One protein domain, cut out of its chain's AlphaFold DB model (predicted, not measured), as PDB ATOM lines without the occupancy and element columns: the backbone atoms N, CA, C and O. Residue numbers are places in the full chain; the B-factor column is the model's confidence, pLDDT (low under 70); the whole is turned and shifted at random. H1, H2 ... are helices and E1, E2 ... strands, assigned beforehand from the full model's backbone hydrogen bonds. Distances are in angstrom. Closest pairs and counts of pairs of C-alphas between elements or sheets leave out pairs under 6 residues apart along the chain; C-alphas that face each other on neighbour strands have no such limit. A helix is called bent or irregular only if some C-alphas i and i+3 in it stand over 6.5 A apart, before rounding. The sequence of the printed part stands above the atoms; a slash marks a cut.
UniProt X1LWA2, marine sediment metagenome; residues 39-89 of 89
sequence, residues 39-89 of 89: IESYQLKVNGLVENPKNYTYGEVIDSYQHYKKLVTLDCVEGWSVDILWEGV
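AT A GLANCE: This is residues 39 to 89 of the 89 residues of a protein of marine sediment metagenome (UniProt X1LWA2). What shape does the backbone draw? It draws an open U: the long, bent hairpin of E3 and E4 makes the base and one arm, the short hairpin of E1 and E2 makes the other arm, and the small helix H1 sits at the corner between them. What is it built of? There are 51 printed residues, with one named helix and four named strands in the order E1, E2, H1, E3, E4; each hairpin is an antiparallel sheet of two strands, and the class is mostly strand. How spread out is it? It is only just extended, close to loose, with a radius of gyration of the C-alphas of 15.0 A and an elongated outline of 38 by 25 by 22 A.

HOW THE PARTS SIT: How is the larger sheet paired? E3, residues 68 to 76, and E4, residues 80 to 88, form an antiparallel hairpin at 158 degrees, with N 68 and O 88 2.8 A apart and N 76 and O 80 2.9 A apart, within hydrogen-bond range. E3 bends by 59 degrees at residue 71 and E4 by 60 degrees at residue 85. What comes near it? The closest C-alphas of H1, residues 58 to 63, and E4 are those of Ile 62 and Gly 88, 7.1 A apart. In H1 every O i to N i+4 pair is within hydrogen-bond range. Where is the other hairpin? E1, residues 44 to 46, and E2, residues 54 to 56, are antiparallel at 163 degrees, with N 44 and O 56 2.8 A apart, within hydrogen-bond range. The closest C-alphas of E1 and H1 are those of Leu 44 and Tyr 58, 7.3 A apart. E1 and E2 are both apart from E3 and E4.

IN THESE COORDINATES: Where are the long strands? E3 measures 22.9 A from C-alpha 68 to C-alpha 76, and E4 23.5 A from C-alpha 80 to C-alpha 88 at (-41.605, 33.022, -9.005). Where are the short elements? E1 begins at C-alpha 44 at (-42.191, 23.139, 0.770); E1 and E2 measure 6.6 A each, and H1 8.5 A.

THE WHOLE: How far does it reach? The two C-alphas farthest apart, those of Glu 51 and Gly 79, are 39.5 A apart. Is anything cut or uncertain? The printed part has no cut, no link is long, and no printed residue is under 70 in pLDDT.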
ATOM      1  N   ILE A  39     -47.017  16.799  -7.826       95.69
ATOM      2  CA  ILE A  39     -47.416  18.151  -7.424       95.69
ATOM      3  C   ILE A  39     -48.523  18.101  -6.364       95.69
ATOM      4  O   ILE A  39     -48.530  18.947  -5.469       95.69
ATOM      5  N   GLU A  40     -49.418  17.108  -6.411       95.81
ATOM      6  CA  GLU A  40     -50.532  16.991  -5.460       95.81
ATOM      7  C   GLU A  40     -50.037  16.678  -4.042       95.81
ATOM      8  O   GLU A  40     -50.627  17.128  -3.058       95.81
ATOM      9  N   SER A  41     -48.924  15.951  -3.930       96.81
ATOM     10  CA  SER A  41     -48.303  15.597  -2.650       96.81
ATOM     11  C   SER A  41     -47.080  16.449  -2.283       96.81
ATOM     12  O   SER A  41     -46.492  16.249  -1.213       96.81
ATOM     13  N   TYR A  42     -46.707  17.435  -3.108       97.25
ATOM     14  CA  TYR A  42     -45.573  18.321  -2.845       97.25
ATOM     15  C   TYR A  42     -45.759  19.146  -1.563       97.25
ATOM     16  O   TYR A  42     -46.840  19.670  -1.280       97.25
ATOM     17  N   GLN A  43     -44.666  19.313  -0.810       98.00
ATOM     18  CA  GLN A  43     -44.600  20.179   0.367       98.00
ATOM     19  C   GLN A  43     -43.264  20.936   0.430       98.00
ATOM     20  O   GLN A  43     -42.204  20.323   0.579       98.00
ATOM     21  N   LEU A  44     -43.312  22.270   0.414       97.44
ATOM     22  CA  LEU A  44     -42.191  23.139   0.770       97.44
ATOM     23  C   LEU A  44     -42.198  23.385   2.279       97.44
ATOM     24  O   LEU A  44     -43.085  24.056   2.806       97.44
ATOM     25  N   LYS A  45     -41.185  22.882   2.981       98.12
ATOM     26  CA  LYS A  45     -41.040  23.057   4.429       98.12
ATOM     27  C   LYS A  45     -40.050  24.170   4.758       98.12
ATOM     28  O   LYS A  45     -38.857  24.032   4.501       98.12
ATOM     29  N   VAL A  46     -40.532  25.223   5.409       97.62
ATOM     30  CA  VAL A  46     -39.716  26.299   5.985       97.62
ATOM     31  C   VAL A  46     -39.608  26.067   7.490       97.62
ATOM     32  O   VAL A  46     -40.590  26.177   8.226       97.62
ATOM     33  N   ASN A  47     -38.420  25.689   7.961       98.06
ATOM     34  CA  ASN A  47     -38.163  25.313   9.352       98.06
ATOM     35  C   ASN A  47     -36.748  25.725   9.810       98.06
ATOM     36  O   ASN A  47     -36.027  26.418   9.098       98.06
ATOM     37  N   GLY A  48     -36.355  25.305  11.017       97.12
ATOM     38  CA  GLY A  48     -35.057  25.631  11.610       97.12
ATOM     39  C   GLY A  48     -35.186  26.743  12.643       97.12
ATOM     40  O   GLY A  48     -36.043  26.667  13.521       97.12
ATOM     41  N   LEU A  49     -34.335  27.765  12.548       97.94
ATOM     42  CA  LEU A  49     -34.330  28.900  13.472       97.94
ATOM     43  C   LEU A  49     -35.373  29.952  13.058       97.94
ATOM     44  O   LEU A  49     -35.033  31.040  12.602       97.94
ATOM     45  N   VAL A  50     -36.650  29.598  13.184       97.75
ATOM     46  CA  VAL A  50     -37.798  30.459  12.864       97.75
ATOM     47  C   VAL A  50     -38.844  30.364  13.969       97.75
ATOM     48  O   VAL A  50     -39.009  29.308  14.577       97.75
ATOM     49  N   GLU A  51     -39.576  31.449  14.217       98.12
ATOM     50  CA  GLU A  51     -40.647  31.456  15.226       98.12
ATOM     51  C   GLU A  51     -41.836  30.581  14.809       98.12
ATOM     52  O   GLU A  51     -42.394  29.852  15.624       98.12
ATOM     53  N   ASN A  52     -42.206  30.638  13.525       97.69
ATOM     54  CA  ASN A  52     -43.389  29.978  12.979       97.69
ATOM     55  C   ASN A  52     -42.991  29.085  11.793       97.69
ATOM     56  O   ASN A  52     -43.017  29.555  10.651       97.69
ATOM     57  N   PRO A  53     -42.591  27.821  12.030       98.06
ATOM     58  CA  PRO A  53     -42.330  26.885  10.945       98.06
ATOM     59  C   PRO A  53     -43.612  26.624  10.149       98.06
ATOM     60  O   PRO A  53     -44.703  26.549  10.718       98.06
ATOM     61  N   LYS A  54     -43.483  26.470   8.831       97.81
ATOM     62  CA  LYS A  54     -44.616  26.281   7.919       97.81
ATOM     63  C   LYS A  54     -44.304  25.238   6.857       97.81
ATOM     64  O   LYS A  54     -43.157  25.092   6.441       97.81
ATOM     65  N   ASN A  55     -45.349  24.546   6.420       98.19
ATOM     66  CA  ASN A  55     -45.327  23.722   5.223       98.19
ATOM     67  C   ASN A  55     -46.310  24.337   4.227       98.19
ATOM     68  O   ASN A  55     -47.392  24.749   4.644       98.19
ATOM     69  N   TYR A  56     -45.927  24.388   2.958       98.06
ATOM     70  CA  TYR A  56     -46.757  24.898   1.876       98.06
ATOM     71  C   TYR A  56     -46.923  23.824   0.807       98.06
ATOM     72  O   TYR A  56     -45.944  23.208   0.384       98.06
ATOM     73  N   THR A  57     -48.148  23.631   0.340       98.06
ATOM     74  CA  THR A  57     -48.428  22.968  -0.937       98.06
ATOM     75  C   THR A  57     -47.831  23.774  -2.092       98.06
ATOM     76  O   THR A  57     -47.503  24.952  -1.941       98.06
ATOM     77  N   TYR A  58     -47.709  23.160  -3.271       96.88
ATOM     78  CA  TYR A  58     -47.229  23.872  -4.456       96.88
ATOM     79  C   TYR A  58     -48.108  25.094  -4.766       96.88
ATOM     80  O   TYR A  58     -47.589  26.200  -4.895       96.88
ATOM     81  N   GLY A  59     -49.434  24.904  -4.772       96.56
ATOM     82  CA  GLY A  59     -50.413  25.973  -4.989       96.56
ATOM     83  C   GLY A  59     -50.327  27.091  -3.949       96.56
ATOM     84  O   GLY A  59     -50.352  28.258  -4.306       96.56
ATOM     85  N   GLU A  60     -50.120  26.789  -2.663       97.44
ATOM     86  CA  GLU A  60     -49.921  27.853  -1.666       97.44
ATOM     87  C   GLU A  60     -48.675  28.700  -1.953       97.44
ATOM     88  O   GLU A  60     -48.714  29.909  -1.741       97.44
ATOM     89  N   VAL A  61     -47.591  28.100  -2.459       96.50
ATOM     90  CA  VAL A  61     -46.392  28.860  -2.843       96.50
ATOM     91  C   VAL A  61     -46.685  29.758  -4.037       96.50
ATOM     92  O   VAL A  61     -46.364  30.936  -3.969       96.50
ATOM     93  N   ILE A  62     -47.288  29.244  -5.110       96.25
ATOM     94  CA  ILE A  62     -47.460  30.031  -6.340       96.25
ATOM     95  C   ILE A  62     -48.697  30.936  -6.324       96.25
ATOM     96  O   ILE A  62     -48.659  32.004  -6.911       96.25
ATOM     97  N   ASP A  63     -49.777  30.597  -5.631       96.06
ATOM     98  CA  ASP A  63     -51.034  31.354  -5.722       96.06
ATOM     99  C   ASP A  63     -51.199  32.380  -4.594       96.06
ATOM    100  O   ASP A  63     -51.948  33.349  -4.735       96.06
ATOM    101  N   SER A  64     -50.520  32.189  -3.454       96.75
ATOM    102  CA  SER A  64     -50.713  33.041  -2.264       96.75
ATOM    103  C   SER A  64     -49.717  34.196  -2.148       96.75
ATOM    104  O   SER A  64     -49.817  34.999  -1.217       96.75
ATOM    105  N   TYR A  65     -48.757  34.292  -3.066       96.50
ATOM    106  CA  TYR A  65     -47.676  35.270  -3.019       96.50
ATOM    107  C   TYR A  65     -47.584  36.060  -4.326       96.50
ATOM    108  O   TYR A  65     -48.027  35.623  -5.386       96.50
ATOM    109  N   GLN A  66     -47.024  37.266  -4.238       97.50
ATOM    110  CA  GLN A  66     -46.799  38.101  -5.411       97.50
ATOM    111  C   GLN A  66     -45.729  37.469  -6.305       97.50
ATOM    112  O   GLN A  66     -44.634  37.179  -5.832       97.50
ATOM    113  N   HIS A  67     -46.028  37.345  -7.598       97.75
ATOM    114  CA  HIS A  67     -45.051  36.915  -8.592       97.75
ATOM    115  C   HIS A  67     -44.116  38.052  -8.994       97.75
ATOM    116  O   HIS A  67     -44.534  39.201  -9.175       97.75
ATOM    117  N   TYR A  68     -42.858  37.701  -9.213       97.31
ATOM    118  CA  TYR A  68     -41.812  38.561  -9.734       97.31
ATOM    119  C   TYR A  68     -41.196  37.930 -10.972       97.31
ATOM    120  O   TYR A  68     -40.983  36.721 -11.030       97.31
ATOM    121  N   LYS A  69     -40.853  38.781 -11.942       97.12
ATOM    122  CA  LYS A  69     -40.023  38.412 -13.086       97.12
ATOM    123  C   LYS A  69     -38.680  39.099 -12.984       97.12
ATOM    124  O   LYS A  69     -38.621  40.290 -12.674       97.12
ATOM    125  N   LYS A  70     -37.603  38.356 -13.223       96.75
ATOM    126  CA  LYS A  70     -36.251  38.909 -13.157       96.75
ATOM    127  C   LYS A  70     -35.318  38.232 -14.146       96.75
ATOM    128  O   LYS A  70     -35.120  37.022 -14.089       96.75
ATOM    129  N   LEU A  71     -34.703  39.039 -15.005       97.25
ATOM    130  CA  LEU A  71     -33.574  38.608 -15.820       97.25
ATOM    131  C   LEU A  71     -32.333  38.502 -14.926       97.25
ATOM    132  O   LEU A  71     -31.948  39.475 -14.273       97.25
ATOM    133  N   VAL A  72     -31.739  37.313 -14.865       97.00
ATOM    134  CA  VAL A  72     -30.545  37.023 -14.062       97.00
ATOM    135  C   VAL A  72     -29.599  36.129 -14.854       97.00
ATOM    136  O   VAL A  72     -30.025  35.114 -15.407       97.00
ATOM    137  N   THR A  73     -28.314  36.475 -14.843       97.56
ATOM    138  CA  THR A  73     -27.236  35.581 -15.270       97.56
ATOM    139  C   THR A  73     -26.945  34.575 -14.158       97.56
ATOM    140  O   THR A  73     -26.629  34.962 -13.030       97.56
ATOM    141  N   LEU A  74     -27.069  33.283 -14.453       96.25
ATOM    142  CA  LEU A  74     -26.630  32.206 -13.572       96.25
ATOM    143  C   LEU A  74     -25.215  31.792 -13.971       96.25
ATOM    144  O   LEU A  74     -25.016  31.235 -15.048       96.25
ATOM    145  N   ASP A  75     -24.254  32.044 -13.085       96.62
ATOM    146  CA  ASP A  75     -22.859  31.638 -13.250       96.62
ATOM    147  C   ASP A  75     -22.598  30.291 -12.569       96.62
ATOM    148  O   ASP A  75     -22.776  30.142 -11.356       96.62
ATOM    149  N   CYS A  76     -22.137  29.303 -13.333       94.19
ATOM    150  CA  CYS A  76     -21.745  28.008 -12.798       94.19
ATOM    151  C   CYS A  76     -20.233  27.935 -12.547       94.19
ATOM    152  O   CYS A  76     -19.410  28.336 -13.371       94.19
ATOM    153  N   VAL A  77     -19.858  27.310 -11.429       95.44
ATOM    154  CA  VAL A  77     -18.456  27.059 -11.047       95.44
ATOM    155  C   VAL A  77     -17.694  26.168 -12.037       95.44
ATOM    156  O   VAL A  77     -16.469  26.131 -12.015       95.44
ATOM    157  N   GLU A  78     -18.402  25.475 -12.927       93.88
ATOM    158  CA  GLU A  78     -17.828  24.663 -14.005       93.88
ATOM    159  C   GLU A  78     -17.419  25.493 -15.239       93.88
ATOM    160  O   GLU A  78     -16.973  24.930 -16.239       93.88
ATOM    161  N   GLY A  79     -17.557  26.825 -15.185       94.50
ATOM    162  CA  GLY A  79     -17.061  27.746 -16.212       94.50
ATOM    163  C   GLY A  79     -18.044  28.038 -17.345       94.50
ATOM    164  O   GLY A  79     -17.617  28.365 -18.451       94.50
ATOM    165  N   TRP A  80     -19.345  27.909 -17.092       94.38
ATOM    166  CA  TRP A  80     -20.409  28.286 -18.024       94.38
ATOM    167  C   TRP A  80     -21.401  29.233 -17.342       94.38
ATOM    168  O   TRP A  80     -21.552  29.187 -16.123       94.38
ATOM    169  N   SER A  81     -22.079  30.065 -18.134       96.81
ATOM    170  CA  SER A  81     -23.087  31.018 -17.656       96.81
ATOM    171  C   SER A  81     -24.283  31.043 -18.602       96.81
ATOM    172  O   SER A  81     -24.121  30.808 -19.802       96.81
ATOM    173  N   VAL A  82     -25.469  31.337 -18.070       97.00
ATOM    174  CA  VAL A  82     -26.720  31.456 -18.841       97.00
ATOM    175  C   VAL A  82     -27.546  32.652 -18.380       97.00
ATOM    176  O   VAL A  82     -27.696  32.876 -17.181       97.00
ATOM    177  N   ASP A  83     -28.119  33.389 -19.328       97.75
ATOM    178  CA  ASP A  83     -29.036  34.502 -19.071       97.75
ATOM    179  C   ASP A  83     -30.483  34.007 -19.129       97.75
ATOM    180  O   ASP A  83     -30.966  33.603 -20.191       97.75
ATOM    181  N   ILE A  84     -31.180  34.032 -17.989       96.25
ATOM    182  CA  ILE A  84     -32.522  33.453 -17.835       96.25
ATOM    183  C   ILE A  84     -33.491  34.492 -17.271       96.25
ATOM    184  O   ILE A  84     -33.174  35.221 -16.327       96.25
ATOM    185  N   LEU A  85     -34.703  34.528 -17.831       97.25
ATOM    186  CA  LEU A  85     -35.842  35.229 -17.245       97.25
ATOM    187  C   LEU A  85     -36.548  34.304 -16.246       97.25
ATOM    188  O   LEU A  85     -37.280  33.399 -16.640       97.25
ATOM    189  N   TRP A  86     -36.331  34.539 -14.956       96.06
ATOM    190  CA  TRP A  86     -36.964  33.781 -13.879       96.06
ATOM    191  C   TRP A  86     -38.342  34.345 -13.538       96.06
ATOM    192  O   TRP A  86     -38.527  35.563 -13.563       96.06
ATOM    193  N   GLU A  87     -39.272  33.467 -13.164       96.31
ATOM    194  CA  GLU A  87     -40.595  33.797 -12.623       96.31
ATOM    195  C   GLU A  87     -40.841  32.991 -11.341       96.31
ATOM    196  O   GLU A  87     -40.537  31.798 -11.287       96.31
ATOM    197  N   GLY A  88     -41.350  33.647 -10.301       96.19
ATOM    198  CA  GLY A  88     -41.605  33.022  -9.005       96.19
ATOM    199  C   GLY A  88     -41.943  34.044  -7.924       96.19
ATOM    200  O   GLY A  88     -42.286  35.180  -8.241       96.19
ATOM    201  N   VAL A  89     -41.837  33.637  -6.658       95.69
ATOM    202  CA  VAL A  89     -42.249  34.420  -5.475       95.69
ATOM    203  C   VAL A  89     -41.079  34.940  -4.653       95.69
ATOM    204  O   VAL A  89     -39.998  34.309  -4.696       95.69
TER     205      VAL A  89